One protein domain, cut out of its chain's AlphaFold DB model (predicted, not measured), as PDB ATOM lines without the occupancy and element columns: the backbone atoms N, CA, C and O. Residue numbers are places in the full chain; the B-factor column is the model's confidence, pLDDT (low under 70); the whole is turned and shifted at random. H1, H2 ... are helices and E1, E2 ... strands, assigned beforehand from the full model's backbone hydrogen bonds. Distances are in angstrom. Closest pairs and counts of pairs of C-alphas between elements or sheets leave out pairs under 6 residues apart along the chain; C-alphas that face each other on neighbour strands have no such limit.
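This is residues 76 to 289 of the 726 residues of an uncharacterized protein of Amniculicola lignicola CBS 123094 (UniProt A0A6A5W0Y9). What is the shape? A three-stranded sheet, E1 E3 E2, makes one end; H2 covers one of its faces, and H3, H4 and H7 follow in turn away from it, with H3 near the middle. H1 packs on H2, H5 packs on H3 and H4, and E4 and E5 make a small separate sheet. What is printed? The printed part has 214 residues, with seven named helices and five named strands in the order H1 E1 E2 E3 H2 E4 H3 H4 H5 E5 H6 H7; the class is mixed, the larger sheet is mixed and E4 E5 is antiparallel. It is compact, with a radius of gyration of the C-alphas of 17.6 A and spans of 50 by 44 by 31 A.

Where does the first helix sit? H1, residues 76 to 87, touches H2, residues 143 to 161, with its residues 76 to 80 alone; the closest C-alphas, of Val 80 and Arg 147, are 6.4 A apart. How is the larger sheet built? E1, residues 95 to 101, is parallel to E3, residues 124 to 132, with N 98 and O 126 within hydrogen-bond range at 2.9 A. E2, residues 106 to 113, and E3 form an antiparallel hairpin, with N 127 and O 111 at 2.8 A. H2 is on one face, two layers of helix and sheet, at a height over the sheet of 7.6 A, over E3 and E2. What comes beyond H2? H3, residues 174 to 188, touches H2 at a steep tilt of 50 degrees, with the C-alphas of His 152 and Ala 181 closest at 4.9 A, and touches H4, residues 215 to 226, with those of Gly 179 and Ser 218 closest at 4.2 A. H5, residues 231 to 239, forms a helical hairpin with H4, His 225 and Leu 231 having the closest C-alphas at 7.5 A; H7, residues 258 to 272, touches H4 about perpendicular at 82 degrees, with the C-alphas of Ser 223 and Phe 267 closest at 5.8 A. Where are the rest, and how are the helix backbones? E4, residues 170 to 172, and E5, residues 243 to 245, are antiparallel, with N 171 and O 244 at 2.8 A; H6, residues 250 to 254, touches no helix. Every O i to N i+4 pair is within hydrogen-bond range in H2, H5, H6 and H7, against 6 of 8 in H1, 10 of 11 in H3 and 6 of 8 in H4.

Where are the anchor points? H1 begins at C-alpha 76, (23.001, -104.236, 129.832), and H7 ends at C-alpha 272, (-1.796, -109.237, 103.106). Which elements are longest? From first to last C-alpha, H2 measures 26.6 A, E3 26.4 A, E2 21.7 A, H7 21.6 A and H3 21.3 A.

How large is it, and is it cut? The two farthest C-alphas, of Pro 136 and Gln 256, are 53.4 A apart, and the printed part has no cut. Which stretches lack named elements? The link H3 to H4 is long, 26 residues; residues 273 to 289 hold a short antiparallel pairing of 277 to 278 with 287 to 288. Where is confidence low? The mean pLDDT of the printed part is 72.1, and residues 76 to 146, 162 to 167, 190 to 199, 247 and 281 to 285 are under 70.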
ATOM      1  N   GLU A  76      23.677-103.732 131.028       55.56
ATOM      2  CA  GLU A  76      23.001-104.236 129.832       55.56
ATOM      3  C   GLU A  76      22.849-105.761 129.862       55.56
ATOM      4  O   GLU A  76      21.764-106.266 129.591       55.56
ATOM      5  N   LEU A  77      23.897-106.496 130.253       53.88
ATOM      6  CA  LEU A  77      23.827-107.947 130.431       53.88
ATOM      7  C   LEU A  77      22.867-108.330 131.563       53.88
ATOM      8  O   LEU A  77      22.085-109.269 131.426       53.88
ATOM      9  N   ARG A  78      22.900-107.588 132.676       62.94
ATOM     10  CA  ARG A  78      21.983-107.833 133.794       62.94
ATOM     11  C   ARG A  78      20.530-107.560 133.403       62.94
ATOM     12  O   ARG A  78      19.676-108.371 133.721       62.94
ATOM     13  N   ASP A  79      20.270-106.496 132.641       66.12
ATOM     14  CA  ASP A  79      18.951-106.211 132.058       66.12
ATOM     15  C   ASP A  79      18.462-107.353 131.146       66.12
ATOM     16  O   ASP A  79      17.276-107.669 131.177       66.12
ATOM     17  N   VAL A  80      19.352-108.034 130.405       62.16
ATOM     18  CA  VAL A  80      18.966-109.220 129.615       62.16
ATOM     19  C   VAL A  80      18.623-110.421 130.490       62.16
ATOM     20  O   VAL A  80      17.567-111.022 130.299       62.16
ATOM     21  N   ILE A  81      19.460-110.749 131.475       60.53
ATOM     22  CA  ILE A  81      19.222-111.884 132.382       60.53
ATOM     23  C   ILE A  81      17.944-111.661 133.213       60.53
ATOM     24  O   ILE A  81      17.080-112.536 133.256       60.53
ATOM     25  N   ASP A  82      17.747-110.462 133.769       64.94
ATOM     26  CA  ASP A  82      16.542-110.097 134.532       64.94
ATOM     27  C   ASP A  82      15.255-110.180 133.670       64.94
ATOM     28  O   ASP A  82      14.155-110.391 134.191       64.94
ATOM     29  N   ARG A  83      15.366-110.034 132.339       64.19
ATOM     30  CA  ARG A  83      14.250-110.181 131.382       64.19
ATOM     31  C   ARG A  83      13.999-111.621 130.941       64.19
ATOM     32  O   ARG A  83      12.865-111.920 130.563       64.19
ATOM     33  N   LEU A  84      14.980-112.518 131.043       57.75
ATOM     34  CA  LEU A  84      14.755-113.959 130.876       57.75
ATOM     35  C   LEU A  84      13.927-114.543 132.014       57.75
ATOM     36  O   LEU A  84      13.003-115.306 131.757       57.75
ATOM     37  N   ASP A  85      14.180-114.146 133.260       55.50
ATOM     38  CA  ASP A  85      13.337-114.572 134.387       55.50
ATOM     39  C   ASP A  85      11.867-114.136 134.182       55.50
ATOM     40  O   ASP A  85      10.924-114.802 134.626       55.50
ATOM     41  N   ALA A  86      11.642-113.055 133.426       52.44
ATOM     42  CA  ALA A  86      10.315-112.590 133.036       52.44
ATOM     43  C   ALA A  86       9.651-113.393 131.893       52.44
ATOM     44  O   ALA A  86       8.464-113.175 131.640       52.44
ATOM     45  N   PHE A  87      10.337-114.338 131.233       56.12
ATOM     46  CA  PHE A  87       9.724-115.201 130.206       56.12
ATOM     47  C   PHE A  87       8.693-116.182 130.762       56.12
ATOM     48  O   PHE A  87       7.862-116.685 130.007       56.12
ATOM     49  N   GLN A  88       8.714-116.435 132.075       52.38
ATOM     50  CA  GLN A  88       7.773-117.323 132.761       52.38
ATOM     51  C   GLN A  88       7.625-118.709 132.107       52.38
ATOM     52  O   GLN A  88       6.583-119.330 132.279       52.38
ATOM     53  N   LEU A  89       8.630-119.245 131.404       56.22
ATOM     54  CA  LEU A  89       8.574-120.596 130.809       56.22
ATOM     55  C   LEU A  89       8.650-121.732 131.860       56.22
ATOM     56  O   LEU A  89       8.841-122.891 131.512       56.22
ATOM     57  N   ASP A  90       8.496-121.405 133.148       54.22
ATOM     58  CA  ASP A  90       8.642-122.251 134.347       54.22
ATOM     59  C   ASP A  90      10.016-122.940 134.520       54.22
ATOM     60  O   ASP A  90      10.283-123.529 135.570       54.22
ATOM     61  N   GLN A  91      10.910-122.825 133.537       57.16
ATOM     62  CA  GLN A  91      12.272-123.345 133.558       57.16
ATOM     63  C   GLN A  91      13.239-122.383 134.250       57.16
ATOM     64  O   GLN A  91      13.207-121.172 134.034       57.16
ATOM     65  N   LYS A  92      14.145-122.948 135.053       56.81
ATOM     66  CA  LYS A  92      15.355-122.257 135.501       56.81
ATOM     67  C   LYS A  92      16.474-122.579 134.521       56.81
ATOM     68  O   LYS A  92      16.961-123.710 134.495       56.81
ATOM     69  N   LEU A  93      16.872-121.583 133.743       55.94
ATOM     70  CA  LEU A  93      18.094-121.644 132.956       55.94
ATOM     71  C   LEU A  93      19.281-121.407 133.899       55.94
ATOM     72  O   LEU A  93      19.319-120.393 134.592       55.94
ATOM     73  N   ASP A  94      20.241-122.326 133.919       56.38
ATOM     74  CA  ASP A  94      21.576-122.041 134.449       56.38
ATOM     75  C   ASP A  94      22.411-121.516 133.274       56.38
ATOM     76  O   ASP A  94      22.688-122.261 132.331       56.38
ATOM     77  N   VAL A  95      22.693-120.209 133.256       54.72
ATOM     78  CA  VAL A  95      23.314-119.521 132.112       54.72
ATOM     79  C   VAL A  95      24.635-118.895 132.516       54.72
ATOM     80  O   VAL A  95      24.681-118.003 133.358       54.72
ATOM     81  N   ASN A  96      25.689-119.273 131.801       56.81
ATOM     82  CA  ASN A  96      26.998-118.642 131.885       56.81
ATOM     83  C   ASN A  96      27.241-117.800 130.625       56.81
ATOM     84  O   ASN A  96      27.568-118.344 129.568       56.81
ATOM     85  N   LEU A  97      27.121-116.470 130.703       53.62
ATOM     86  CA  LEU A  97      27.531-115.632 129.573       53.62
ATOM     87  C   LEU A  97      29.063-115.565 129.499       53.62
ATOM     88  O   LEU A  97      29.715-115.050 130.402       53.62
ATOM     89  N   ILE A  98      29.634-116.021 128.385       55.38
ATOM     90  CA  ILE A  98      31.062-115.896 128.098       55.38
ATOM     91  C   ILE A  98      31.250-114.754 127.100       55.38
ATOM     92  O   ILE A  98      31.011-114.910 125.903       55.38
ATOM     93  N   ILE A  99      31.734-113.603 127.567       53.44
ATOM     94  CA  ILE A  99      32.254-112.572 126.660       53.44
ATOM     95  C   ILE A  99      33.665-112.996 126.263       53.44
ATOM     96  O   ILE A  99      34.571-112.996 127.094       53.44
ATOM     97  N   SER A 100      33.858-113.343 124.991       46.50
ATOM     98  CA  SER A 100      35.181-113.598 124.428       46.50
ATOM     99  C   SER A 100      35.677-112.335 123.723       46.50
ATOM    100  O   SER A 100      35.261-112.056 122.590       46.50
ATOM    101  N   PRO A 101      36.549-111.533 124.368       40.38
ATOM    102  CA  PRO A 101      37.209-110.434 123.692       40.38
ATOM    103  C   PRO A 101      38.184-111.019 122.670       40.38
ATOM    104  O   PRO A 101      39.319-111.377 122.998       40.38
ATOM    105  N   GLN A 102      37.773-111.065 121.402       43.12
ATOM    106  CA  GLN A 102      38.768-111.098 120.340       43.12
ATOM    107  C   GLN A 102      39.533-109.765 120.414       43.12
ATOM    108  O   GLN A 102      39.039-108.770 120.944       43.12
ATOM    109  N   THR A 103      40.798-109.739 119.998       34.38
ATOM    110  CA  THR A 103      41.774-108.697 120.407       34.38
ATOM    111  C   THR A 103      41.543-107.296 119.793       34.38
ATOM    112  O   THR A 103      42.465-106.485 119.710       34.38
ATOM    113  N   ARG A 104      40.324-107.044 119.296       36.06
ATOM    114  CA  ARG A 104      39.932-106.237 118.132       36.06
ATOM    115  C   ARG A 104      38.357-106.199 118.116       36.06
ATOM    116  O   ARG A 104      37.824-107.253 118.371       36.06
ATOM    117  N   ILE A 105      37.585-105.110 117.833       41.69
ATOM    118  CA  ILE A 105      36.054-105.001 117.853       41.69
ATOM    119  C   ILE A 105      35.321-104.469 116.536       41.69
ATOM    120  O   ILE A 105      35.558-103.309 116.224       41.69
ATOM    121  N   LEU A 106      34.499-105.241 115.758       40.25
ATOM    122  CA  LEU A 106      33.871-104.979 114.383       40.25
ATOM    123  C   LEU A 106      32.404-105.403 114.246       40.25
ATOM    124  O   LEU A 106      31.618-104.712 113.612       40.25
ATOM    125  N   TYR A 107      32.066-106.575 114.773       37.56
ATOM    126  CA  TYR A 107      30.719-107.138 114.789       37.56
ATOM    127  C   TYR A 107      30.527-107.881 116.112       37.56
ATOM    128  O   TYR A 107      31.512-108.289 116.740       37.56
ATOM    129  N   ILE A 108      29.267-108.014 116.523       45.09
ATOM    130  CA  ILE A 108      28.839-108.752 117.709       45.09
ATOM    131  C   ILE A 108      28.206-110.046 117.211       45.09
ATOM    132  O   ILE A 108      27.057-110.045 116.788       45.09
ATOM    133  N   ASP A 109      28.958-111.137 117.252       47.88
ATOM    134  CA  ASP A 109      28.450-112.475 116.948       47.88
ATOM    135  C   ASP A 109      28.140-113.174 118.273       47.88
ATOM    136  O   ASP A 109      28.983-113.174 119.171       47.88
ATOM    137  N   ALA A 110      26.946-113.739 118.420       51.16
ATOM    138  CA  ALA A 110      26.567-114.500 119.605       51.16
ATOM    139  C   ALA A 110      26.370-115.971 119.212       51.16
ATOM    140  O   ALA A 110      26.017-116.281 118.080       51.16
ATOM    141  N   SER A 111      26.673-116.906 120.111       48.22
ATOM    142  CA  SER A 111      26.400-118.329 119.875       48.22
ATOM    143  C   SER A 111      26.091-119.053 121.183       48.22
ATOM    144  O   SER A 111      26.891-119.002 122.120       48.22
ATOM    145  N   ALA A 112      24.974-119.768 121.240       45.38
ATOM    146  CA  ALA A 112      24.668-120.722 122.291       45.38
ATOM    147  C   ALA A 112      25.569-121.957 122.150       45.38
ATOM    148  O   ALA A 112      25.671-122.581 121.094       45.38
ATOM    149  N   VAL A 113      26.225-122.313 123.245       50.44
ATOM    150  CA  VAL A 113      27.095-123.472 123.387       50.44
ATOM    151  C   VAL A 113      26.570-124.275 124.569       50.44
ATOM    152  O   VAL A 113      26.868-123.995 125.732       50.44
ATOM    153  N   THR A 114      25.764-125.289 124.272       48.00
ATOM    154  CA  THR A 114      25.484-126.371 125.213       48.00
ATOM    155  C   THR A 114      26.558-127.442 125.046       48.00
ATOM    156  O   THR A 114      26.893-127.840 123.930       48.00
ATOM    157  N   ASP A 115      27.134-127.925 126.149       43.38
ATOM    158  CA  ASP A 115      28.012-129.096 126.092       43.38
ATOM    159  C   ASP A 115      27.147-130.356 125.921       43.38
ATOM    160  O   ASP A 115      26.652-130.943 126.885       43.38
ATOM    161  N   VAL A 116      26.955-130.725 124.649       40.66
ATOM    162  CA  VAL A 116      26.077-131.799 124.145       40.66
ATOM    163  C   VAL A 116      26.464-133.194 124.673       40.66
ATOM    164  O   VAL A 116      25.719-134.150 124.474       40.66
ATOM    165  N   LYS A 117      27.630-133.345 125.318       35.34
ATOM    166  CA  LYS A 117      28.198-134.652 125.690       35.34
ATOM    167  C   LYS A 117      27.963-135.086 127.133       35.34
ATOM    168  O   LYS A 117      28.331-136.217 127.458       35.34
ATOM    169  N   SER A 118      27.386-134.252 127.999       39.41
ATOM    170  CA  SER A 118      27.118-134.654 129.385       39.41
ATOM    171  C   SER A 118      25.651-135.026 129.622       39.41
ATOM    172  O   SER A 118      24.728-134.362 129.158       39.41
ATOM    173  N   ASN A 119      25.450-136.080 130.417       42.34
ATOM    174  CA  ASN A 119      24.144-136.482 130.951       42.34
ATOM    175  C   ASN A 119      23.786-135.715 132.243       42.34
ATOM    176  O   ASN A 119      22.902-136.128 132.995       42.34
ATOM    177  N   THR A 120      24.510-134.638 132.545       41.22
ATOM    178  CA  THR A 120      24.226-133.715 133.647       41.22
ATOM    179  C   THR A 120      23.572-132.446 133.098       41.22
ATOM    180  O   THR A 120      23.816-132.099 131.943       41.22
ATOM    181  N   PRO A 121      22.750-131.730 133.891       48.94
ATOM    182  CA  PRO A 121      22.261-130.410 133.507       48.94
ATOM    183  C   PRO A 121      23.449-129.443 133.451       48.94
ATOM    184  O   PRO A 121      23.818-128.828 134.449       48.94
ATOM    185  N   ASN A 122      24.085-129.372 132.284       54.59
ATOM    186  CA  ASN A 122      25.159-128.435 132.007       54.59
ATOM    187  C   ASN A 122      24.582-127.016 131.945       54.59
ATOM    188  O   ASN A 122      23.513-126.830 131.353       54.59
ATOM    189  N   PRO A 123      25.285-126.009 132.487       57.78
ATOM    190  CA  PRO A 123      24.913-124.629 132.246       57.78
ATOM    191  C   PRO A 123      25.003-124.340 130.745       57.78
ATOM    192  O   PRO A 123      25.949-124.763 130.073       57.78
ATOM    193  N   CYS A 124      24.030-123.612 130.202       63.81
ATOM    194  CA  CYS A 124      24.141-123.143 128.830       63.81
ATOM    195  C   CYS A 124      25.114-121.969 128.779       63.81
ATOM    196  O   CYS A 124      24.995-121.015 129.554       63.81
ATOM    197  N   HIS A 125      26.066-122.014 127.852       62.91
ATOM    198  CA  HIS A 125      26.986-120.912 127.638       62.91
ATOM    199  C   HIS A 125      26.515-120.067 126.459       62.91
ATOM    200  O   HIS A 125      26.391-120.586 125.358       62.91
ATOM    201  N   VAL A 126      26.301-118.765 126.646       59.06
ATOM    202  CA  VAL A 126      26.141-117.845 125.505       59.06
ATOM    203  C   VAL A 126      27.465-117.133 125.287       59.06
ATOM    204  O   VAL A 126      27.902-116.329 126.111       59.06
ATOM    205  N   LEU A 127      28.122-117.477 124.184       61.50
ATOM    206  CA  LEU A 127      29.393-116.912 123.758       61.50
ATOM    207  C   LEU A 127      29.139-115.640 122.950       61.50
ATOM    208  O   LEU A 127      28.647-115.724 121.832       61.50
ATOM    209  N   VAL A 128      29.541-114.481 123.468       59.41
ATOM    210  CA  VAL A 128      29.528-113.216 122.719       59.41
ATOM    211  C   VAL A 128      30.938-112.915 122.220       59.41
ATOM    212  O   VAL A 128      31.855-112.694 123.014       59.41
ATOM    213  N   LYS A 129      31.115-112.901 120.899       57.50
ATOM    214  CA  LYS A 129      32.361-112.575 120.197       57.50
ATOM    215  C   LYS A 129      32.303-111.129 119.714       57.50
ATOM    216  O   LYS A 129      31.328-110.702 119.101       57.50
ATOM    217  N   ILE A 130      33.385-110.392 119.951       52.09
ATOM    218  CA  ILE A 130      33.533-108.979 119.588       52.09
ATOM    219  C   ILE A 130      34.928-108.831 118.901       52.09
ATOM    220  O   ILE A 130      35.913-109.052 119.595       52.09
ATOM    221  N   LYS A 131      35.023-108.561 117.568       50.47
ATOM    222  CA  LYS A 131      36.198-108.775 116.618       50.47
ATOM    223  C   LYS A 131      36.367-107.640 115.548       50.47
ATOM    224  O   LYS A 131      35.333-107.575 114.926       50.47
ATOM    225  N   ALA A 132      37.510-106.895 115.267       43.44
ATOM    226  CA  ALA A 132      37.815-105.425 114.822       43.44
ATOM    227  C   ALA A 132      37.410-104.622 113.551       43.44
ATOM    228  O   ALA A 132      37.870-104.927 112.456       43.44
ATOM    229  N   ILE A 133      36.787-103.435 113.762       43.56
ATOM    230  CA  ILE A 133      36.925-102.245 112.899       43.56
ATOM    231  C   ILE A 133      38.169-101.483 113.334       43.56
ATOM    232  O   ILE A 133      38.304-101.081 114.489       43.56
ATOM    233  N   ASP A 134      39.034-101.206 112.367       42.38
ATOM    234  CA  ASP A 134      40.138-100.261 112.519       42.38
ATOM    235  C   ASP A 134      39.657 -98.782 112.441       42.38
ATOM    236  O   ASP A 134      40.474 -97.863 112.509       42.38
ATOM    237  N   ASP A 135      38.340 -98.534 112.313       43.56
ATOM    238  CA  ASP A 135      37.713 -97.202 112.279       43.56
ATOM    239  C   ASP A 135      36.957 -96.881 113.592       43.56
ATOM    240  O   ASP A 135      35.858 -97.404 113.824       43.56
ATOM    241  N   PRO A 136      37.487 -95.987 114.451       42.91
ATOM    242  CA  PRO A 136      36.834 -95.595 115.699       42.91
ATOM    243  C   PRO A 136      35.540 -94.784 115.507       42.91
ATOM    244  O   PRO A 136      34.812 -94.600 116.480       42.91
ATOM    245  N   ALA A 137      35.215 -94.310 114.297       39.91
ATOM    246  CA  ALA A 137      33.922 -93.678 114.016       39.91
ATOM    247  C   ALA A 137      32.762 -94.689 113.952       39.91
ATOM    248  O   ALA A 137      31.609 -94.307 114.144       39.91
ATOM    249  N   LEU A 138      33.069 -95.968 113.715       41.78
ATOM    250  CA  LEU A 138      32.104 -97.068 113.658       41.78
ATOM    251  C   LEU A 138      32.117 -97.936 114.936       41.78
ATOM    252  O   LEU A 138      31.262 -98.798 115.097       41.78
ATOM    253  N   ALA A 139      33.055 -97.705 115.860       43.22
ATOM    254  CA  ALA A 139      33.309 -98.537 117.045       43.22
ATOM    255  C   ALA A 139      32.285 -98.384 118.196       43.22
ATOM    256  O   ALA A 139      32.622 -98.578 119.367       43.22
ATOM    257  N   TYR A 140      31.035 -98.041 117.887       46.72
ATOM    258  CA  TYR A 140      29.942 -98.114 118.850       46.72
ATOM    259  C   TYR A 140      29.395 -99.541 118.860       46.72
ATOM    260  O   TYR A 140      28.779 -99.972 117.889       46.72
ATOM    261  N   LEU A 141      29.579-100.263 119.974       51.47
ATOM    262  CA  LEU A 141      28.667-101.363 120.277       51.47
ATOM    263  C   LEU A 141      27.280-100.748 120.444       51.47
ATOM    264  O   LEU A 141      27.026-100.043 121.423       51.47
ATOM    265  N   ASP A 142      26.401-101.011 119.485       63.69
ATOM    266  CA  ASP A 142      24.983-100.774 119.678       63.69
ATOM    267  C   ASP A 142      24.505-101.720 120.790       63.69
ATOM    268  O   ASP A 142      24.519-102.947 120.655       63.69
ATOM    269  N   ALA A 143      24.165-101.129 121.936       65.25
ATOM    270  CA  ALA A 143      23.727-101.865 123.112       65.25
ATOM    271  C   ALA A 143      22.407-102.602 122.859       65.25
ATOM    272  O   ALA A 143      22.157-103.616 123.508       65.25
ATOM    273  N   ASP A 144      21.584-102.130 121.918       68.31
ATOM    274  CA  ASP A 144      20.357-102.816 121.543       68.31
ATOM    275  C   ASP A 144      20.677-104.011 120.634       68.31
ATOM    276  O   ASP A 144      20.246-105.112 120.962       68.31
ATOM    277  N   LEU A 145      21.552-103.883 119.624       68.62
ATOM    278  CA  LEU A 145      22.050-105.041 118.849       68.62
ATOM    279  C   LEU A 145      22.683-106.123 119.750       68.62
ATOM    280  O   LEU A 145      22.463-107.315 119.544       68.62
ATOM    281  N   LEU A 146      23.444-105.719 120.773       68.81
ATOM    282  CA  LEU A 146      24.015-106.650 121.751       68.81
ATOM    283  C   LEU A 146      22.924-107.398 122.533       68.81
ATOM    284  O   LEU A 146      22.997-108.618 122.668       68.81
ATOM    285  N   ARG A 147      21.910-106.682 123.038       71.44
ATOM    286  CA  ARG A 147      20.762-107.277 123.745       71.44
ATOM    287  C   ARG A 147      19.980-108.231 122.849       71.44
ATOM    288  O   ARG A 147      19.634-109.315 123.305       71.44
ATOM    289  N   HIS A 148      19.741-107.829 121.602       75.06
ATOM    290  CA  HIS A 148      19.085-108.619 120.565       75.06
ATOM    291  C   HIS A 148      19.804-109.963 120.363       75.06
ATOM    292  O   HIS A 148      19.237-111.014 120.659       75.06
ATOM    293  N   ASN A 149      21.088-109.933 119.990       73.69
ATOM    294  CA  ASN A 149      21.855-111.152 119.722       73.69
ATOM    295  C   ASN A 149      21.978-112.047 120.965       73.69
ATOM    296  O   ASN A 149      21.857-113.262 120.866       73.69
ATOM    297  N   ILE A 150      22.162-111.471 122.160       72.50
ATOM    298  CA  ILE A 150      22.175-112.266 123.395       72.50
ATOM    299  C   ILE A 150      20.796-112.917 123.627       72.50
ATOM    300  O   ILE A 150      20.737-114.102 123.934       72.50
ATOM    301  N   ALA A 151      19.683-112.197 123.447       75.69
ATOM    302  CA  ALA A 151      18.331-112.741 123.626       75.69
ATOM    303  C   ALA A 151      18.002-113.890 122.661       75.69
ATOM    304  O   ALA A 151      17.345-114.851 123.066       75.69
ATOM    305  N   HIS A 152      18.488-113.802 121.421       81.19
ATOM    306  CA  HIS A 152      18.389-114.854 120.412       81.19
ATOM    307  C   HIS A 152      19.011-116.166 120.915       81.19
ATOM    308  O   HIS A 152      18.333-117.187 121.057       81.19
ATOM    309  N   GLU A 153      20.289-116.114 121.293       76.19
ATOM    310  CA  GLU A 153      21.047-117.282 121.751       76.19
ATOM    311  C   GLU A 153      20.551-117.832 123.091       76.19
ATOM    312  O   GLU A 153      20.586-119.036 123.339       76.19
ATOM    313  N   LEU A 154      20.025-116.976 123.964       74.81
ATOM    314  CA  LEU A 154      19.388-117.425 125.201       74.81
ATOM    315  C   LEU A 154      18.107-118.224 124.938       74.81
ATOM    316  O   LEU A 154      17.777-119.112 125.725       74.81
ATOM    317  N   TYR A 155      17.399-117.975 123.833       81.25
ATOM    318  CA  TYR A 155      16.303-118.853 123.432       81.25
ATOM    319  C   TYR A 155      16.808-120.172 122.823       81.25
ATOM    320  O   TYR A 155      16.223-121.224 123.090       81.25
ATOM    321  N   HIS A 156      17.941-120.172 122.112       80.88
ATOM    322  CA  HIS A 156      18.624-121.422 121.758       80.88
ATOM    323  C   HIS A 156      19.022-122.232 123.010       80.88
ATOM    324  O   HIS A 156      18.839-123.449 123.036       80.88
ATOM    325  N   CYS A 157      19.448-121.588 124.102       75.50
ATOM    326  CA  CYS A 157      19.639-122.274 125.387       75.50
ATOM    327  C   CYS A 157      18.360-122.958 125.899       75.50
ATOM    328  O   CYS A 157      18.420-124.126 126.276       75.50
ATOM    329  N   VAL A 158      17.206-122.275 125.878       77.25
ATOM    330  CA  VAL A 158      15.895-122.855 126.252       77.25
ATOM    331  C   VAL A 158      15.563-124.079 125.397       77.25
ATOM    332  O   VAL A 158      15.191-125.128 125.925       77.25
ATOM    333  N   GLN A 159      15.738-123.961 124.080       78.81
ATOM    334  CA  GLN A 159      15.500-125.040 123.123       78.81
ATOM    335  C   GLN A 159      16.359-126.282 123.408       78.81
ATOM    336  O   GLN A 159      15.851-127.401 123.338       78.81
ATOM    337  N   PHE A 160      17.646-126.099 123.724       74.25
ATOM    338  CA  PHE A 160      18.599-127.201 123.882       74.25
ATOM    339  C   PHE A 160      18.728-127.743 125.315       74.25
ATOM    340  O   PHE A 160      19.184-128.874 125.472       74.25
ATOM    341  N   GLN A 161      18.302-127.013 126.356       70.19
ATOM    342  CA  GLN A 161      18.392-127.470 127.757       70.19
ATOM    343  C   GLN A 161      17.613-128.777 128.010       70.19
ATOM    344  O   GLN A 161      18.042-129.607 128.808       70.19
ATOM    345  N   GLU A 162      16.492-128.982 127.311       63.03
ATOM    346  CA  GLU A 162      15.640-130.181 127.416       63.03
ATOM    347  C   GLU A 162      15.976-131.263 126.365       63.03
ATOM    348  O   GLU A 162      15.244-132.243 126.226       63.03
ATOM    349  N   LEU A 163      17.068-131.100 125.606       63.69
ATOM    350  CA  LEU A 163      17.515-132.031 124.561       63.69
ATOM    351  C   LEU A 163      18.896-132.623 124.903       63.69
ATOM    352  O   LEU A 163      19.895-132.274 124.266       63.69
ATOM    353  N   PRO A 164      18.980-133.518 125.909       55.59
ATOM    354  CA  PRO A 164      20.235-134.138 126.321       55.59
ATOM    355  C   PRO A 164      20.771-135.067 125.223       55.59
ATOM    356  O   PRO A 164      20.294-136.188 125.056       55.59
ATOM    357  N   GLY A 165      21.776-134.585 124.488       57.66
ATOM    358  CA  GLY A 165      22.415-135.303 123.388       57.66
ATOM    359  C   GLY A 165      21.527-135.392 122.144       57.66
ATOM    360  O   GLY A 165      20.664-136.261 122.046       57.66
ATOM    361  N   ARG A 166      21.771-134.534 121.147       63.28
ATOM    362  CA  ARG A 166      21.156-134.688 119.818       63.28
ATOM    363  C   ARG A 166      21.615-136.026 119.208       63.28
ATOM    364  O   ARG A 166      22.823-136.190 119.039       63.28
ATOM    365  N   PRO A 167      20.702-136.944 118.843       62.16
ATOM    366  CA  PRO A 167      21.071-138.185 118.168       62.16
ATOM    367  C   PRO A 167      21.723-137.929 116.803       62.16
ATOM    368  O   PRO A 167      21.316-137.012 116.082       62.16
ATOM    369  N   ASP A 168      22.707-138.753 116.430       70.06
ATOM    370  CA  ASP A 168      23.431-138.642 115.151       70.06
ATOM    371  C   ASP A 168      22.507-138.817 113.929       70.06
ATOM    372  O   ASP A 168      22.779-138.283 112.853       70.06
ATOM    373  N   ASP A 169      21.388-139.532 114.093       73.19
ATOM    374  CA  ASP A 169      20.363-139.748 113.070       73.19
ATOM    375  C   ASP A 169      19.337-138.604 112.966       73.19
ATOM    376  O   ASP A 169      18.437-138.667 112.127       73.19
ATOM    377  N   MET A 170      19.472-137.537 113.765       73.25
ATOM    378  CA  MET A 170      18.577-136.377 113.750       73.25
ATOM    379  C   MET A 170      19.241-135.099 113.224       73.25
ATOM    380  O   MET A 170      20.418-134.814 113.463       73.25
ATOM    381  N   ILE A 171      18.448-134.259 112.557       80.38
ATOM    382  CA  ILE A 171      18.826-132.926 112.075       80.38
ATOM    383  C   ILE A 171      17.996-131.815 112.708       80.38
ATOM    384  O   ILE A 171      16.801-131.965 112.958       80.38
ATOM    385  N   LEU A 172      18.667-130.685 112.936       81.81
ATOM    386  CA  LEU A 172      18.063-129.442 113.399       81.81
ATOM    387  C   LEU A 172      17.167-128.859 112.300       81.81
ATOM    388  O   LEU A 172      17.596-128.695 111.155       81.81
ATOM    389  N   VAL A 173      15.929-128.530 112.648       85.56
ATOM    390  CA  VAL A 173      14.973-127.893 111.743       85.56
ATOM    391  C   VAL A 173      15.194-126.379 111.793       85.56
ATOM    392  O   VAL A 173      14.662-125.688 112.655       85.56
ATOM    393  N   GLN A 174      16.008-125.859 110.869       84.81
ATOM    394  CA  GLN A 174      16.524-124.477 110.859       84.81
ATOM    395  C   GLN A 174      15.452-123.391 111.106       84.81
ATOM    396  O   GLN A 174      15.680-122.445 111.851       84.81
ATOM    397  N   TRP A 175      14.258-123.520 110.519       90.44
ATOM    398  CA  TRP A 175      13.180-122.536 110.692       90.44
ATOM    399  C   TRP A 175      12.436-122.657 112.041       90.44
ATOM    400  O   TRP A 175      11.893-121.666 112.518       90.44
ATOM    401  N   ILE A 176      12.444-123.837 112.678       91.44
ATOM    402  CA  ILE A 176      11.975-124.058 114.064       91.44
ATOM    403  C   ILE A 176      13.049-123.646 115.083       91.44
ATOM    404  O   ILE A 176      12.725-123.274 116.207       91.44
ATOM    405  N   SER A 177      14.321-123.691 114.693       88.69
ATOM    406  CA  SER A 177      15.448-123.186 115.475       88.69
ATOM    407  C   SER A 177      15.415-121.655 115.530       88.69
ATOM    408  O   SER A 177      15.047-121.073 116.552       88.69
ATOM    409  N   ASP A 178      15.715-121.007 114.405       88.19
ATOM    410  CA  ASP A 178      16.118-119.596 114.373       88.19
ATOM    411  C   ASP A 178      14.904-118.653 114.284       88.19
ATOM    412  O   ASP A 178      14.936-117.512 114.742       88.19
ATOM    413  N   GLY A 179      13.797-119.124 113.697       90.94
ATOM    414  CA  GLY A 179      12.556-118.358 113.563       90.94
ATOM    415  C   GLY A 179      11.944-117.974 114.914       90.94
ATOM    416  O   GLY A 179      11.695-116.789 115.153       90.94
ATOM    417  N   PRO A 180      11.714-118.940 115.822       91.06
ATOM    418  CA  PRO A 180      11.288-118.685 117.190       91.06
ATOM    419  C   PRO A 180      12.301-117.879 117.996       91.06
ATOM    420  O   PRO A 180      11.880-116.930 118.645       91.06
ATOM    421  N   ALA A 181      13.600-118.196 117.920       88.31
ATOM    422  CA  ALA A 181      14.644-117.443 118.623       88.31
ATOM    423  C   ALA A 181      14.585-115.947 118.276       88.31
ATOM    424  O   ALA A 181      14.448-115.107 119.163       88.31
ATOM    425  N   ASN A 182      14.502-115.634 116.980       88.69
ATOM    426  CA  ASN A 182      14.321-114.277 116.471       88.69
ATOM    427  C   ASN A 182      12.955-113.665 116.869       88.69
ATOM    428  O   ASN A 182      12.854-112.490 117.210       88.69
ATOM    429  N   PHE A 183      11.863-114.439 116.897       90.00
ATOM    430  CA  PHE A 183      10.582-113.947 117.438       90.00
ATOM    431  C   PHE A 183      10.698-113.539 118.916       90.00
ATOM    432  O   PHE A 183      10.193-112.483 119.300       90.00
ATOM    433  N   PHE A 184      11.348-114.363 119.734       85.50
ATOM    434  CA  PHE A 184      11.492-114.150 121.169       85.50
ATOM    435  C   PHE A 184      12.450-112.997 121.493       85.50
ATOM    436  O   PHE A 184      12.140-112.183 122.366       85.50
ATOM    437  N   GLU A 185      13.528-112.857 120.723       84.50
ATOM    438  CA  GLU A 185      14.373-111.664 120.643       84.50
ATOM    439  C   GLU A 185      13.526-110.401 120.413       84.50
ATOM    440  O   GLU A 185      13.465-109.538 121.291       84.50
ATOM    441  N   PHE A 186      12.788-110.317 119.297       80.94
ATOM    442  CA  PHE A 186      11.962-109.145 118.967       80.94
ATOM    443  C   PHE A 186      10.763-108.932 119.914       80.94
ATOM    444  O   PHE A 186      10.189-107.840 119.961       80.94
ATOM    445  N   PHE A 187      10.369-109.950 120.683       82.19
ATOM    446  CA  PHE A 187       9.370-109.830 121.744       82.19
ATOM    447  C   PHE A 187       9.949-109.178 123.013       82.19
ATOM    448  O   PHE A 187       9.263-108.375 123.655       82.19
ATOM    449  N   GLN A 188      11.205-109.466 123.376       77.25
ATOM    450  CA  GLN A 188      11.901-108.802 124.491       77.25
ATOM    451  C   GLN A 188      12.411-107.408 124.113       77.25
ATOM    452  O   GLN A 188      12.223-106.451 124.870       77.25
ATOM    453  N   TYR A 189      13.032-107.307 122.940       75.56
ATOM    454  CA  TYR A 189      13.638-106.110 122.369       75.56
ATOM    455  C   TYR A 189      12.944-105.810 121.040       75.56
ATOM    456  O   TYR A 189      13.421-106.151 119.964       75.56
ATOM    457  N   PRO A 190      11.757-105.193 121.081       68.94
ATOM    458  CA  PRO A 190      11.129-104.680 119.877       68.94
ATOM    459  C   PRO A 190      11.913-103.450 119.399       68.94
ATOM    460  O   PRO A 190      11.610-102.318 119.788       68.94
ATOM    461  N   GLY A 191      12.934-103.698 118.574       62.94
ATOM    462  CA  GLY A 191      13.799-102.680 117.984       62.94
ATOM    463  C   GLY A 191      13.025-101.581 117.246       62.94
ATOM    464  O   GLY A 191      11.861-101.735 116.852       62.94
ATOM    465  N   ASN A 192      13.663-100.428 117.053       57.19
ATOM    466  CA  ASN A 192      13.032 -99.313 116.356       57.19
ATOM    467  C   ASN A 192      12.805 -99.693 114.870       57.19
ATOM    468  O   ASN A 192      13.754-100.084 114.196       57.19
ATOM    469  N   PRO A 193      11.586 -99.545 114.296       47.56
ATOM    470  CA  PRO A 193      11.254 -99.977 112.920       47.56
ATOM    471  C   PRO A 193      11.980 -99.254 111.764       47.56
ATOM    472  O   PRO A 193      11.501 -99.262 110.623       47.56
ATOM    473  N   LYS A 194      13.058 -98.533 112.071       46.12
ATOM    474  CA  LYS A 194      13.940 -97.814 111.149       46.12
ATOM    475  C   LYS A 194      15.363 -98.362 111.142       46.12
ATOM    476  O   LYS A 194      16.136 -97.928 110.294       46.12
ATOM    477  N   ASP A 195      15.696 -99.224 112.091       55.22
ATOM    478  CA  ASP A 195      17.035 -99.757 112.229       55.22
ATOM    479  C   ASP A 195      17.085-100.982 111.311       55.22
ATOM    480  O   ASP A 195      16.334-101.944 111.499       55.22
ATOM    481  N   ASP A 196      17.890-100.892 110.249       49.44
ATOM    482  CA  ASP A 196      18.073-101.955 109.255       49.44
ATOM    483  C   ASP A 196      18.947-103.074 109.861       49.44
ATOM    484  O   ASP A 196      20.098-103.278 109.476       49.44
ATOM    485  N   LEU A 197      18.400-103.773 110.858       55.72
ATOM    486  CA  LEU A 197      18.964-105.002 111.411       55.72
ATOM    487  C   LEU A 197      18.857-106.107 110.350       55.72
ATOM    488  O   LEU A 197      17.754-106.409 109.885       55.72
ATOM    489  N   GLU A 198      19.987-106.706 109.964       50.16
ATOM    490  CA  GLU A 198      19.994-107.879 109.080       50.16
ATOM    491  C   GLU A 198      19.216-109.041 109.729       50.16
ATOM    492  O   GLU A 198      19.239-109.202 110.947       50.16
ATOM    493  N   ASN A 199      18.557-109.877 108.914       57.59
ATOM    494  CA  ASN A 199      17.767-111.042 109.351       57.59
ATOM    495  C   ASN A 199      16.471-110.696 110.120       57.59
ATOM    496  O   ASN A 199      16.008-111.427 110.999       57.59
ATOM    497  N   CYS A 200      15.831-109.594 109.743       71.06
ATOM    498  CA  CYS A 200      14.637-109.070 110.391       71.06
ATOM    499  C   CYS A 200      13.363-109.884 110.045       71.06
ATOM    500  O   CYS A 200      13.201-110.335 108.908       71.06
ATOM    501  N   PRO A 201      12.332-109.924 110.921       79.19
ATOM    502  CA  PRO A 201      10.982-110.394 110.560       79.19
ATOM    503  C   PRO A 201      10.370-109.650 109.353       79.19
ATOM    504  O   PRO A 201       9.436-110.118 108.703       79.19
ATOM    505  N   GLN A 202      10.891-108.456 109.058       80.12
ATOM    506  CA  GLN A 202      10.514-107.605 107.928       80.12
ATOM    507  C   GLN A 202      10.899-108.206 106.560       80.12
ATOM    508  O   GLN A 202      10.263-107.863 105.556       80.12
ATOM    509  N   ASP A 203      11.884-109.112 106.545       84.75
ATOM    510  CA  ASP A 203      12.504-109.705 105.353       84.75
ATOM    511  C   ASP A 203      11.723-110.918 104.808       84.75
ATOM    512  O   ASP A 203      12.053-111.432 103.739       84.75
ATOM    513  N   TYR A 204      10.660-111.372 105.494       90.94
ATOM    514  CA  TYR A 204       9.865-112.543 105.088       90.94
ATOM    515  C   TYR A 204       9.421-112.461 103.622       90.94
ATOM    516  O   TYR A 204       8.738-111.512 103.218       90.94
ATOM    517  N   TYR A 205       9.777-113.468 102.820       93.12
ATOM    518  CA  TYR A 205       9.490-113.504 101.385       93.12
ATOM    519  C   TYR A 205       8.409-114.550 101.065       93.12
ATOM    520  O   TYR A 205       8.669-115.749 101.134       93.12
ATOM    521  N   PRO A 206       7.186-114.156 100.674       94.19
ATOM    522  CA  PRO A 206       6.034-115.067 100.612       94.19
ATOM    523  C   PRO A 206       6.025-116.110  99.476       94.19
ATOM    524  O   PRO A 206       5.125-116.948  99.462       94.19
ATOM    525  N   GLU A 207       6.987-116.090  98.542       90.06
ATOM    526  CA  GLU A 207       7.209-117.185  97.566       90.06
ATOM    527  C   GLU A 207       8.253-118.204  98.017       90.06
ATOM    528  O   GLU A 207       8.369-119.253  97.390       90.06
ATOM    529  N   ILE A 208       9.005-117.920  99.084       92.50
ATOM    530  CA  ILE A 208       9.908-118.896  99.687       92.50
ATOM    531  C   ILE A 208       9.078-119.698 100.702       92.50
ATOM    532  O   ILE A 208       8.451-119.085 101.571       92.50
ATOM    533  N   PRO A 209       9.038-121.043 100.623       93.75
ATOM    534  CA  PRO A 209       8.375-121.875 101.621       93.75
ATOM    535  C   PRO A 209       8.793-121.517 103.043       93.75
ATOM    536  O   PRO A 209       9.981-121.302 103.285       93.75
ATOM    537  N   LEU A 210       7.845-121.510 103.984       94.75
ATOM    538  CA  LEU A 210       8.104-121.261 105.409       94.75
ATOM    539  C   LEU A 210       9.304-122.071 105.928       94.75
ATOM    540  O   LEU A 210      10.176-121.527 106.594       94.75
ATOM    541  N   THR A 211       9.390-123.344 105.530       91.81
ATOM    542  CA  THR A 211      10.442-124.287 105.938       91.81
ATOM    543  C   THR A 211      11.846-123.927 105.442       91.81
ATOM    544  O   THR A 211      12.838-124.390 105.996       91.81
ATOM    545  N   LYS A 212      11.949-123.080 104.408       90.56
ATOM    546  CA  LYS A 212      13.208-122.558 103.853       90.56
ATOM    547  C   LYS A 212      13.538-121.145 104.360       90.56
ATOM    548  O   LYS A 212      14.518-120.557 103.907       90.56
ATOM    549  N   GLN A 213      12.737-120.579 105.264       88.88
ATOM    550  CA  GLN A 213      12.987-119.274 105.877       88.88
ATOM    551  C   GLN A 213      13.447-119.479 107.322       88.88
ATOM    552  O   GLN A 213      12.642-119.813 108.177       88.88
ATOM    553  N   SER A 214      14.739-119.273 107.588       87.50
ATOM    554  CA  SER A 214      15.346-119.325 108.932       87.50
ATOM    555  C   SER A 214      14.846-118.129 109.776       87.50
ATOM    556  O   SER A 214      13.655-118.058 110.078       87.50
ATOM    557  N   TYR A 215      15.675-117.131 110.075       85.75
ATOM    558  CA  TYR A 215      15.333-115.942 110.864       85.75
ATOM    559  C   TYR A 215      14.034-115.251 110.431       85.75
ATOM    560  O   TYR A 215      13.243-114.826 111.272       85.75
ATOM    561  N   ALA A 216      13.771-115.160 109.123       88.94
ATOM    562  CA  ALA A 216      12.593-114.476 108.596       88.94
ATOM    563  C   ALA A 216      11.258-115.167 108.959       88.94
ATOM    564  O   ALA A 216      10.224-114.496 109.014       88.94
ATOM    565  N   SER A 217      11.253-116.474 109.271       93.75
ATOM    566  CA  SER A 217      10.039-117.171 109.737       93.75
ATOM    567  C   SER A 217       9.553-116.698 111.112       93.75
ATOM    568  O   SER A 217       8.393-116.933 111.447       93.75
ATOM    569  N   SER A 218      10.353-115.930 111.861       93.50
ATOM    570  CA  SER A 218       9.908-115.163 113.037       93.50
ATOM    571  C   SER A 218       8.599-114.408 112.818       93.50
ATOM    572  O   SER A 218       7.761-114.360 113.716       93.50
ATOM    573  N   LEU A 219       8.351-113.885 111.612       93.88
ATOM    574  CA  LEU A 219       7.102-113.197 111.284       93.88
ATOM    575  C   LEU A 219       5.864-114.105 111.396       93.88
ATOM    576  O   LEU A 219       4.785-113.636 111.771       93.88
ATOM    577  N   PHE A 220       6.013-115.400 111.108       96.69
ATOM    578  CA  PHE A 220       4.966-116.393 111.331       96.69
ATOM    579  C   PHE A 220       4.722-116.603 112.831       96.69
ATOM    580  O   PHE A 220       3.571-116.554 113.260       96.69
ATOM    581  N   PHE A 221       5.774-116.722 113.647       95.62
ATOM    582  CA  PHE A 221       5.652-116.869 115.106       95.62
ATOM    583  C   PHE A 221       5.076-115.615 115.792       95.62
ATOM    584  O   PHE A 221       4.180-115.737 116.629       95.62
ATOM    585  N   ILE A 222       5.446-114.407 115.344       93.69
ATOM    586  CA  ILE A 222       4.769-113.153 115.726       93.69
ATOM    587  C   ILE A 222       3.276-113.236 115.369       93.69
ATOM    588  O   ILE A 222       2.418-112.894 116.182       93.69
ATOM    589  N   SER A 223       2.932-113.741 114.179       95.62
ATOM    590  CA  SER A 223       1.533-113.916 113.770       95.62
ATOM    591  C   SER A 223       0.782-114.973 114.594       95.62
ATOM    592  O   SER A 223      -0.416-114.794 114.826       95.62
ATOM    593  N   LEU A 224       1.439-116.042 115.063       95.62
ATOM    594  CA  LEU A 224       0.863-116.995 116.023       95.62
ATOM    595  C   LEU A 224       0.544-116.291 117.347       95.62
ATOM    596  O   LEU A 224      -0.578-116.406 117.848       95.62
ATOM    597  N   HIS A 225       1.486-115.496 117.868       93.19
ATOM    598  CA  HIS A 225       1.290-114.732 119.098       93.19
ATOM    599  C   HIS A 225       0.148-113.711 118.969       93.19
ATOM    600  O   HIS A 225      -0.783-113.697 119.776       93.19
ATOM    601  N   ASN A 226       0.132-112.938 117.878       92.38
ATOM    602  CA  ASN A 226      -0.954-112.011 117.538       92.38
ATOM    603  C   ASN A 226      -2.327-112.714 117.427       92.38
ATOM    604  O   ASN A 226      -3.359-112.076 117.649       92.38
ATOM    605  N   SER A 227      -2.341-114.013 117.097       92.38
ATOM    606  CA  SER A 227      -3.536-114.867 117.008       92.38
ATOM    607  C   SER A 227      -3.928-115.529 118.339       92.38
ATOM    608  O   SER A 227      -4.869-116.323 118.372       92.38
ATOM    609  N   GLY A 228      -3.239-115.210 119.440       91.69
ATOM    610  CA  GLY A 228      -3.559-115.681 120.790       91.69
ATOM    611  C   GLY A 228      -2.790-116.919 121.257       91.69
ATOM    612  O   GLY A 228      -3.209-117.544 122.229       91.69
ATOM    613  N   TRP A 229      -1.687-117.294 120.600       92.50
ATOM    614  CA  TRP A 229      -0.746-118.260 121.177       92.50
ATOM    615  C   TRP A 229       0.102-117.568 122.246       92.50
ATOM    616  O   TRP A 229       0.730-116.549 121.971       92.50
ATOM    617  N   ASP A 230       0.136-118.105 123.463       89.56
ATOM    618  CA  ASP A 230       1.089-117.646 124.474       89.56
ATOM    619  C   ASP A 230       2.503-118.202 124.217       89.56
ATOM    620  O   ASP A 230       2.713-119.083 123.377       89.56
ATOM    621  N   LEU A 231       3.483-117.651 124.938       86.69
ATOM    622  CA  LEU A 231       4.894-118.011 124.793       86.69
ATOM    623  C   LEU A 231       5.138-119.498 125.094       86.69
ATOM    624  O   LEU A 231       5.871-120.151 124.356       86.69
ATOM    625  N   LYS A 232       4.463-120.049 126.116       87.19
ATOM    626  CA  LYS A 232       4.564-121.465 126.510       87.19
ATOM    627  C   LYS A 232       4.077-122.398 125.410       87.19
ATOM    628  O   LYS A 232       4.681-123.436 125.174       87.19
ATOM    629  N   ARG A 233       2.991-122.042 124.722       91.06
ATOM    630  CA  ARG A 233       2.442-122.825 123.613       91.06
ATOM    631  C   ARG A 233       3.344-122.785 122.379       91.06
ATOM    632  O   ARG A 233       3.451-123.797 121.690       91.06
ATOM    633  N   ILE A 234       3.967-121.639 122.093       91.56
ATOM    634  CA  ILE A 234       4.953-121.520 121.009       91.56
ATOM    635  C   ILE A 234       6.172-122.387 121.335       91.56
ATOM    636  O   ILE A 234       6.508-123.264 120.545       91.56
ATOM    637  N   ASP A 235       6.766-122.221 122.515       87.62
ATOM    638  CA  ASP A 235       7.918-123.008 122.962       87.62
ATOM    639  C   ASP A 235       7.628-124.525 123.004       87.62
ATOM    640  O   ASP A 235       8.402-125.315 122.469       87.62
ATOM    641  N   ALA A 236       6.475-124.952 123.527       87.19
ATOM    642  CA  ALA A 236       6.094-126.367 123.537       87.19
ATOM    643  C   ALA A 236       5.997-126.971 122.122       87.19
ATOM    644  O   ALA A 236       6.409-128.110 121.914       87.19
ATOM    645  N   TYR A 237       5.489-126.208 121.143       91.25
ATOM    646  CA  TYR A 237       5.480-126.624 119.737       91.25
ATOM    647  C   TYR A 237       6.894-126.671 119.141       91.25
ATOM    648  O   TYR A 237       7.203-127.568 118.362       91.25
ATOM    649  N   VAL A 238       7.759-125.722 119.504       90.31
ATOM    650  CA  VAL A 238       9.159-125.689 119.060       90.31
ATOM    651  C   VAL A 238       9.911-126.908 119.582       90.31
ATOM    652  O   VAL A 238      10.505-127.633 118.788       90.31
ATOM    653  N   ARG A 239       9.820-127.206 120.883       84.62
ATOM    654  CA  ARG A 239      10.478-128.368 121.498       84.62
ATOM    655  C   ARG A 239      10.053-129.702 120.876       84.62
ATOM    656  O   ARG A 239      10.895-130.579 120.731       84.62
ATOM    657  N   SER A 240       8.797-129.851 120.441       86.00
ATOM    658  CA  SER A 240       8.339-131.080 119.773       86.00
ATOM    659  C   SER A 240       8.726-131.202 118.290       86.00
ATOM    660  O   SER A 240       8.483-132.258 117.714       86.00
ATOM    661  N   HIS A 241       9.294-130.162 117.664       88.62
ATOM    662  CA  HIS A 241       9.630-130.143 116.228       88.62
ATOM    663  C   HIS A 241      11.048-129.623 115.914       88.62
ATOM    664  O   HIS A 241      11.394-129.455 114.746       88.62
ATOM    665  N   LEU A 242      11.877-129.335 116.926       85.06
ATOM    666  CA  LEU A 242      13.220-128.776 116.729       85.06
ATOM    667  C   LEU A 242      14.173-129.763 116.046       85.06
ATOM    668  O   LEU A 242      15.018-129.364 115.243       85.06
ATOM    669  N   LEU A 243      14.033-131.049 116.369       83.25
ATOM    670  CA  LEU A 243      14.782-132.146 115.770       83.25
ATOM    671  C   LEU A 243      13.839-133.023 114.945       83.25
ATOM    672  O   LEU A 243      12.721-133.309 115.369       83.25
ATOM    673  N   ARG A 244      14.328-133.501 113.800       82.06
ATOM    674  CA  ARG A 244      13.675-134.534 112.982       82.06
ATOM    675  C   ARG A 244      14.683-135.606 112.559       82.06
ATOM    676  O   ARG A 244      15.858-135.273 112.402       82.06
ATOM    677  N   PRO A 245      14.260-136.851 112.304       80.50
ATOM    678  CA  PRO A 245      15.068-137.850 111.611       80.50
ATOM    679  C   PRO A 245      15.658-137.355 110.278       80.50
ATOM    680  O   PRO A 245      15.007-136.642 109.506       80.50
ATOM    681  N   LEU A 246      16.881-137.789 109.972       73.62
ATOM    682  CA  LEU A 246      17.506-137.634 108.660       73.62
ATOM    683  C   LEU A 246      16.591-138.185 107.554       73.62
ATOM    684  O   LEU A 246      16.067-139.293 107.641       73.62
ATOM    685  N   GLY A 247      16.415-137.404 106.487       68.56
ATOM    686  CA  GLY A 247      15.618-137.792 105.320       68.56
ATOM    687  C   GLY A 247      14.111-137.510 105.409       68.56
ATOM    688  O   GLY A 247      13.444-137.604 104.379       68.56
ATOM    689  N   GLN A 248      13.565-137.106 106.565       75.19
ATOM    690  CA  GLN A 248      12.199-136.561 106.628       75.19
ATOM    691  C   GLN A 248      12.135-135.139 106.047       75.19
ATOM    692  O   GLN A 248      13.090-134.368 106.154       75.19
ATOM    693  N   ASP A 249      11.012-134.783 105.418       81.44
ATOM    694  CA  ASP A 249      10.784-133.488 104.761       81.44
ATOM    695  C   ASP A 249       9.759-132.674 105.564       81.44
ATOM    696  O   ASP A 249       8.611-133.093 105.694       81.44
ATOM    697  N   ASP A 250      10.155-131.489 106.048       83.25
ATOM    698  CA  ASP A 250       9.320-130.621 106.904       83.25
ATOM    699  C   ASP A 250       7.953-130.314 106.278       83.25
ATOM    700  O   ASP A 250       6.967-130.073 106.974       83.25
ATOM    701  N   ILE A 251       7.888-130.304 104.941       86.44
ATOM    702  CA  ILE A 251       6.663-130.046 104.184       86.44
ATOM    703  C   ILE A 251       5.628-131.153 104.430       86.44
ATOM    704  O   ILE A 251       4.433-130.856 104.471       86.44
ATOM    705  N   VAL A 252       6.069-132.405 104.598       85.56
ATOM    706  CA  VAL A 252       5.215-133.575 104.864       85.56
ATOM    707  C   VAL A 252       4.684-133.543 106.293       85.56
ATOM    708  O   VAL A 252       3.484-133.743 106.488       85.56
ATOM    709  N   ASP A 253       5.539-133.244 107.268       85.31
ATOM    710  CA  ASP A 253       5.175-133.262 108.689       85.31
ATOM    711  C   ASP A 253       4.212-132.111 109.025       85.31
ATOM    712  O   ASP A 253       3.126-132.330 109.568       85.31
ATOM    713  N   LEU A 254       4.512-130.892 108.561       89.62
ATOM    714  CA  LEU A 254       3.589-129.755 108.669       89.62
ATOM    715  C   LEU A 254       2.245-130.010 107.965       89.62
ATOM    716  O   LEU A 254       1.193-129.538 108.408       89.62
ATOM    717  N   ALA A 255       2.243-130.767 106.865       89.81
ATOM    718  CA  ALA A 255       1.018-131.139 106.158       89.81
ATOM    719  C   ALA A 255       0.178-132.212 106.874       89.81
ATOM    720  O   ALA A 255      -0.946-132.491 106.445       89.81
ATOM    721  N   GLN A 256       0.655-132.741 108.001       89.12
ATOM    722  CA  GLN A 256      -0.139-133.535 108.941       89.12
ATOM    723  C   GLN A 256      -0.663-132.676 110.110       89.12
ATOM    724  O   GLN A 256      -1.777-132.916 110.585       89.12
ATOM    725  N   ASP A 257       0.043-131.608 110.506       91.38
ATOM    726  CA  ASP A 257      -0.438-130.660 111.524       91.38
ATOM    727  C   ASP A 257      -1.537-129.716 110.989       91.38
ATOM    728  O   ASP A 257      -1.302-128.624 110.458       91.38
ATOM    729  N   SER A 258      -2.790-130.128 111.192       90.50
ATOM    730  CA  SER A 258      -3.976-129.337 110.840       90.50
ATOM    731  C   SER A 258      -4.063-127.962 111.523       90.50
ATOM    732  O   SER A 258      -4.685-127.053 110.965       90.50
ATOM    733  N   VAL A 259      -3.448-127.791 112.699       92.31
ATOM    734  CA  VAL A 259      -3.422-126.528 113.443       92.31
ATOM    735  C   VAL A 259      -2.456-125.561 112.766       92.31
ATOM    736  O   VAL A 259      -2.826-124.410 112.533       92.31
ATOM    737  N   MET A 260      -1.265-126.027 112.378       94.12
ATOM    738  CA  MET A 260      -0.302-125.211 111.630       94.12
ATOM    739  C   MET A 260      -0.785-124.859 110.224       94.12
ATOM    740  O   MET A 260      -0.593-123.728 109.782       94.12
ATOM    741  N   GLN A 261      -1.500-125.761 109.550       93.50
ATOM    742  CA  GLN A 261      -2.118-125.481 108.246       93.50
ATOM    743  C   GLN A 261      -3.104-124.308 108.320       93.50
ATOM    744  O   GLN A 261      -3.045-123.382 107.506       93.50
ATOM    745  N   ASP A 262      -4.007-124.318 109.305       92.62
ATOM    746  CA  ASP A 262      -4.981-123.241 109.471       92.62
ATOM    747  C   ASP A 262      -4.335-121.953 110.012       92.62
ATOM    748  O   ASP A 262      -4.688-120.863 109.555       92.62
ATOM    749  N   ALA A 263      -3.332-122.054 110.893       96.12
ATOM    750  CA  ALA A 263      -2.554-120.907 111.357       96.12
ATOM    751  C   ALA A 263      -1.778-120.219 110.221       96.12
ATOM    752  O   ALA A 263      -1.761-118.990 110.140       96.12
ATOM    753  N   PHE A 264      -1.197-120.986 109.294       97.31
ATOM    754  CA  PHE A 264      -0.511-120.452 108.116       97.31
ATOM    755  C   PHE A 264      -1.480-119.757 107.143       97.31
ATOM    756  O   PHE A 264      -1.159-118.709 106.576       97.31
ATOM    757  N   GLY A 265      -2.717-120.257 107.027       95.69
ATOM    758  CA  GLY A 265      -3.803-119.570 106.320       95.69
ATOM    759  C   GLY A 265      -4.172-118.207 106.929       95.69
ATOM    760  O   GLY A 265      -4.344-117.221 106.205       95.69
ATOM    761  N   GLU A 266      -4.248-118.118 108.259       96.12
ATOM    762  CA  GLU A 266      -4.513-116.858 108.970       96.12
ATOM    763  C   GLU A 266      -3.322-115.885 108.931       96.12
ATOM    764  O   GLU A 266      -3.516-114.672 108.790       96.12
ATOM    765  N   PHE A 267      -2.090-116.399 108.953       97.44
ATOM    766  CA  PHE A 267      -0.874-115.620 108.725       97.44
ATOM    767  C   PHE A 267      -0.862-114.982 107.330       97.44
ATOM    768  O   PHE A 267      -0.698-113.767 107.225       97.44
ATOM    769  N   ALA A 268      -1.137-115.743 106.266       97.12
ATOM    770  CA  ALA A 268      -1.183-115.221 104.896       97.12
ATOM    771  C   ALA A 268      -2.195-114.063 104.736       97.12
ATOM    772  O   ALA A 268      -1.915-113.054 104.075       97.12
ATOM    773  N   LYS A 269      -3.366-114.163 105.385       95.44
ATOM    774  CA  LYS A 269      -4.358-113.073 105.461       95.44
ATOM    775  C   LYS A 269      -3.813-111.847 106.198       95.44
ATOM    776  O   LYS A 269      -3.933-110.723 105.704       95.44
ATOM    777  N   SER A 270      -3.229-112.065 107.374       95.00
ATOM    778  CA  SER A 270      -2.715-111.008 108.256       95.00
ATOM    779  C   SER A 270      -1.530-110.268 107.636       95.00
ATOM    780  O   SER A 270      -1.444-109.041 107.746       95.00
ATOM    781  N   PHE A 271      -0.678-110.984 106.900       95.44
ATOM    782  CA  PHE A 271       0.386-110.440 106.064       95.44
ATOM    783  C   PHE A 271      -0.191-109.538 104.962       95.44
ATOM    784  O   PHE A 271       0.199-108.375 104.845       95.44
ATOM    785  N   HIS A 272      -1.179-110.019 104.191       93.31
ATOM    786  CA  HIS A 272      -1.796-109.237 103.106       93.31
ATOM    787  C   HIS A 272      -2.396-107.914 103.593       93.31
ATOM    788  O   HIS A 272      -2.175-106.865 102.986       93.31
ATOM    789  N   ASP A 273      -3.151-107.962 104.692       92.44
ATOM    790  CA  ASP A 273      -3.832-106.792 105.252       92.44
ATOM    791  C   ASP A 273      -2.936-105.950 106.185       92.44
ATOM    792  O   ASP A 273      -3.404-104.967 106.772       92.44
ATOM    793  N   LYS A 274      -1.644-106.297 106.297       90.50
ATOM    794  CA  LYS A 274      -0.632-105.621 107.128       90.50
ATOM    795  C   LYS A 274      -1.080-105.473 108.586       90.50
ATOM    796  O   LYS A 274      -1.010-104.381 109.160       90.50
ATOM    797  N   GLN A 275      -1.620-106.554 109.146       91.62
ATOM    798  CA  GLN A 275      -2.183-106.610 110.499       91.62
ATOM    799  C   GLN A 275      -1.250-107.251 111.533       91.62
ATOM    800  O   GLN A 275      -1.578-107.207 112.710       91.62
ATOM    801  N   ILE A 276      -0.094-107.775 111.113       91.38
ATOM    802  CA  ILE A 276       0.936-108.305 112.016       91.38
ATOM    803  C   ILE A 276       1.611-107.142 112.761       91.38
ATOM    804  O   ILE A 276       1.935-106.107 112.164       91.38
ATOM    805  N   PHE A 277       1.807-107.293 114.067       88.06
ATOM    806  CA  PHE A 277       2.423-106.300 114.942       88.06
ATOM    807  C   PHE A 277       3.360-106.946 115.963       88.06
ATOM    808  O   PHE A 277       3.112-108.042 116.448       88.06
ATOM    809  N   PHE A 278       4.395-106.207 116.348       82.44
ATOM    810  CA  PHE A 278       5.086-106.425 117.606       82.44
ATOM    811  C   PHE A 278       4.185-105.940 118.744       82.44
ATOM    812  O   PHE A 278       3.817-104.759 118.815       82.44
ATOM    813  N   ASP A 279       3.822-106.850 119.635       77.00
ATOM    814  CA  ASP A 279       3.346-106.548 120.972       77.00
ATOM    815  C   ASP A 279       4.290-107.162 122.001       77.00
ATOM    816  O   ASP A 279       4.575-108.349 121.977       77.00
ATOM    817  N   SER A 280       4.794-106.308 122.887       72.19
ATOM    818  CA  SER A 280       5.750-106.650 123.935       72.19
ATOM    819  C   SER A 280       5.259-106.043 125.250       72.19
ATOM    820  O   SER A 280       4.750-104.916 125.220       72.19
ATOM    821  N   PRO A 281       5.447-106.704 126.410       66.88
ATOM    822  CA  PRO A 281       5.163-106.122 127.724       66.88
ATOM    823  C   PRO A 281       5.897-104.794 127.971       66.88
ATOM    824  O   PRO A 281       5.420-103.957 128.736       66.88
ATOM    825  N   GLN A 282       7.038-104.596 127.300       65.25
ATOM    826  CA  GLN A 282       7.875-103.394 127.360       65.25
ATOM    827  C   GLN A 282       7.217-102.175 126.691       65.25
ATOM    828  O   GLN A 282       7.534-101.030 127.021       65.25
ATOM    829  N   LEU A 283       6.316-102.394 125.725       65.50
ATOM    830  CA  LEU A 283       5.798-101.338 124.861       65.50
ATOM    831  C   LEU A 283       4.349-100.956 125.202       65.50
ATOM    832  O   LEU A 283       3.449-101.793 125.151       65.50
ATOM    833  N   PRO A 284       4.050 -99.660 125.427       58.44
ATOM    834  CA  PRO A 284       2.701 -99.211 125.780       58.44
ATOM    835  C   PRO A 284       1.695 -99.296 124.617       58.44
ATOM    836  O   PRO A 284       0.522 -98.955 124.790       58.44
ATOM    837  N   LYS A 285       2.143 -99.660 123.408       68.44
ATOM    838  CA  LYS A 285       1.344 -99.751 122.178       68.44
ATOM    839  C   LYS A 285       1.897-100.854 121.281       68.44
ATOM    840  O   LYS A 285       3.098-101.086 121.265       68.44
ATOM    841  N   LYS A 286       1.019-101.470 120.488       79.94
ATOM    842  CA  LYS A 286       1.386-102.450 119.457       79.94
ATOM    843  C   LYS A 286       1.937-101.733 118.217       79.94
ATOM    844  O   LYS A 286       1.293-100.801 117.727       79.94
ATOM    845  N   PHE A 287       3.081-102.166 117.692       79.06
ATOM    846  CA  PHE A 287       3.734-101.564 116.520       79.06
ATOM    847  C   PHE A 287       3.612-102.495 115.317       79.06
ATOM    848  O   PHE A 287       4.040-103.638 115.374       79.06
ATOM    849  N   ARG A 288       3.019-102.030 114.211       83.19
ATOM    850  CA  ARG A 288       2.868-102.867 113.008       83.19
ATOM    851  C   ARG A 288       4.227-103.196 112.403       83.19
ATOM    852  O   ARG A 288       5.023-102.282 112.193       83.19
ATOM    853  N   VAL A 289       4.438-104.463 112.049       82.19
ATOM    854  CA  VAL A 289       5.651-104.876 111.339       82.19
ATOM    855  C   VAL A 289       5.649-104.239 109.949       82.19
ATOM    856  O   VAL A 289       4.650-104.278 109.220       82.19
TER     857      VAL A 289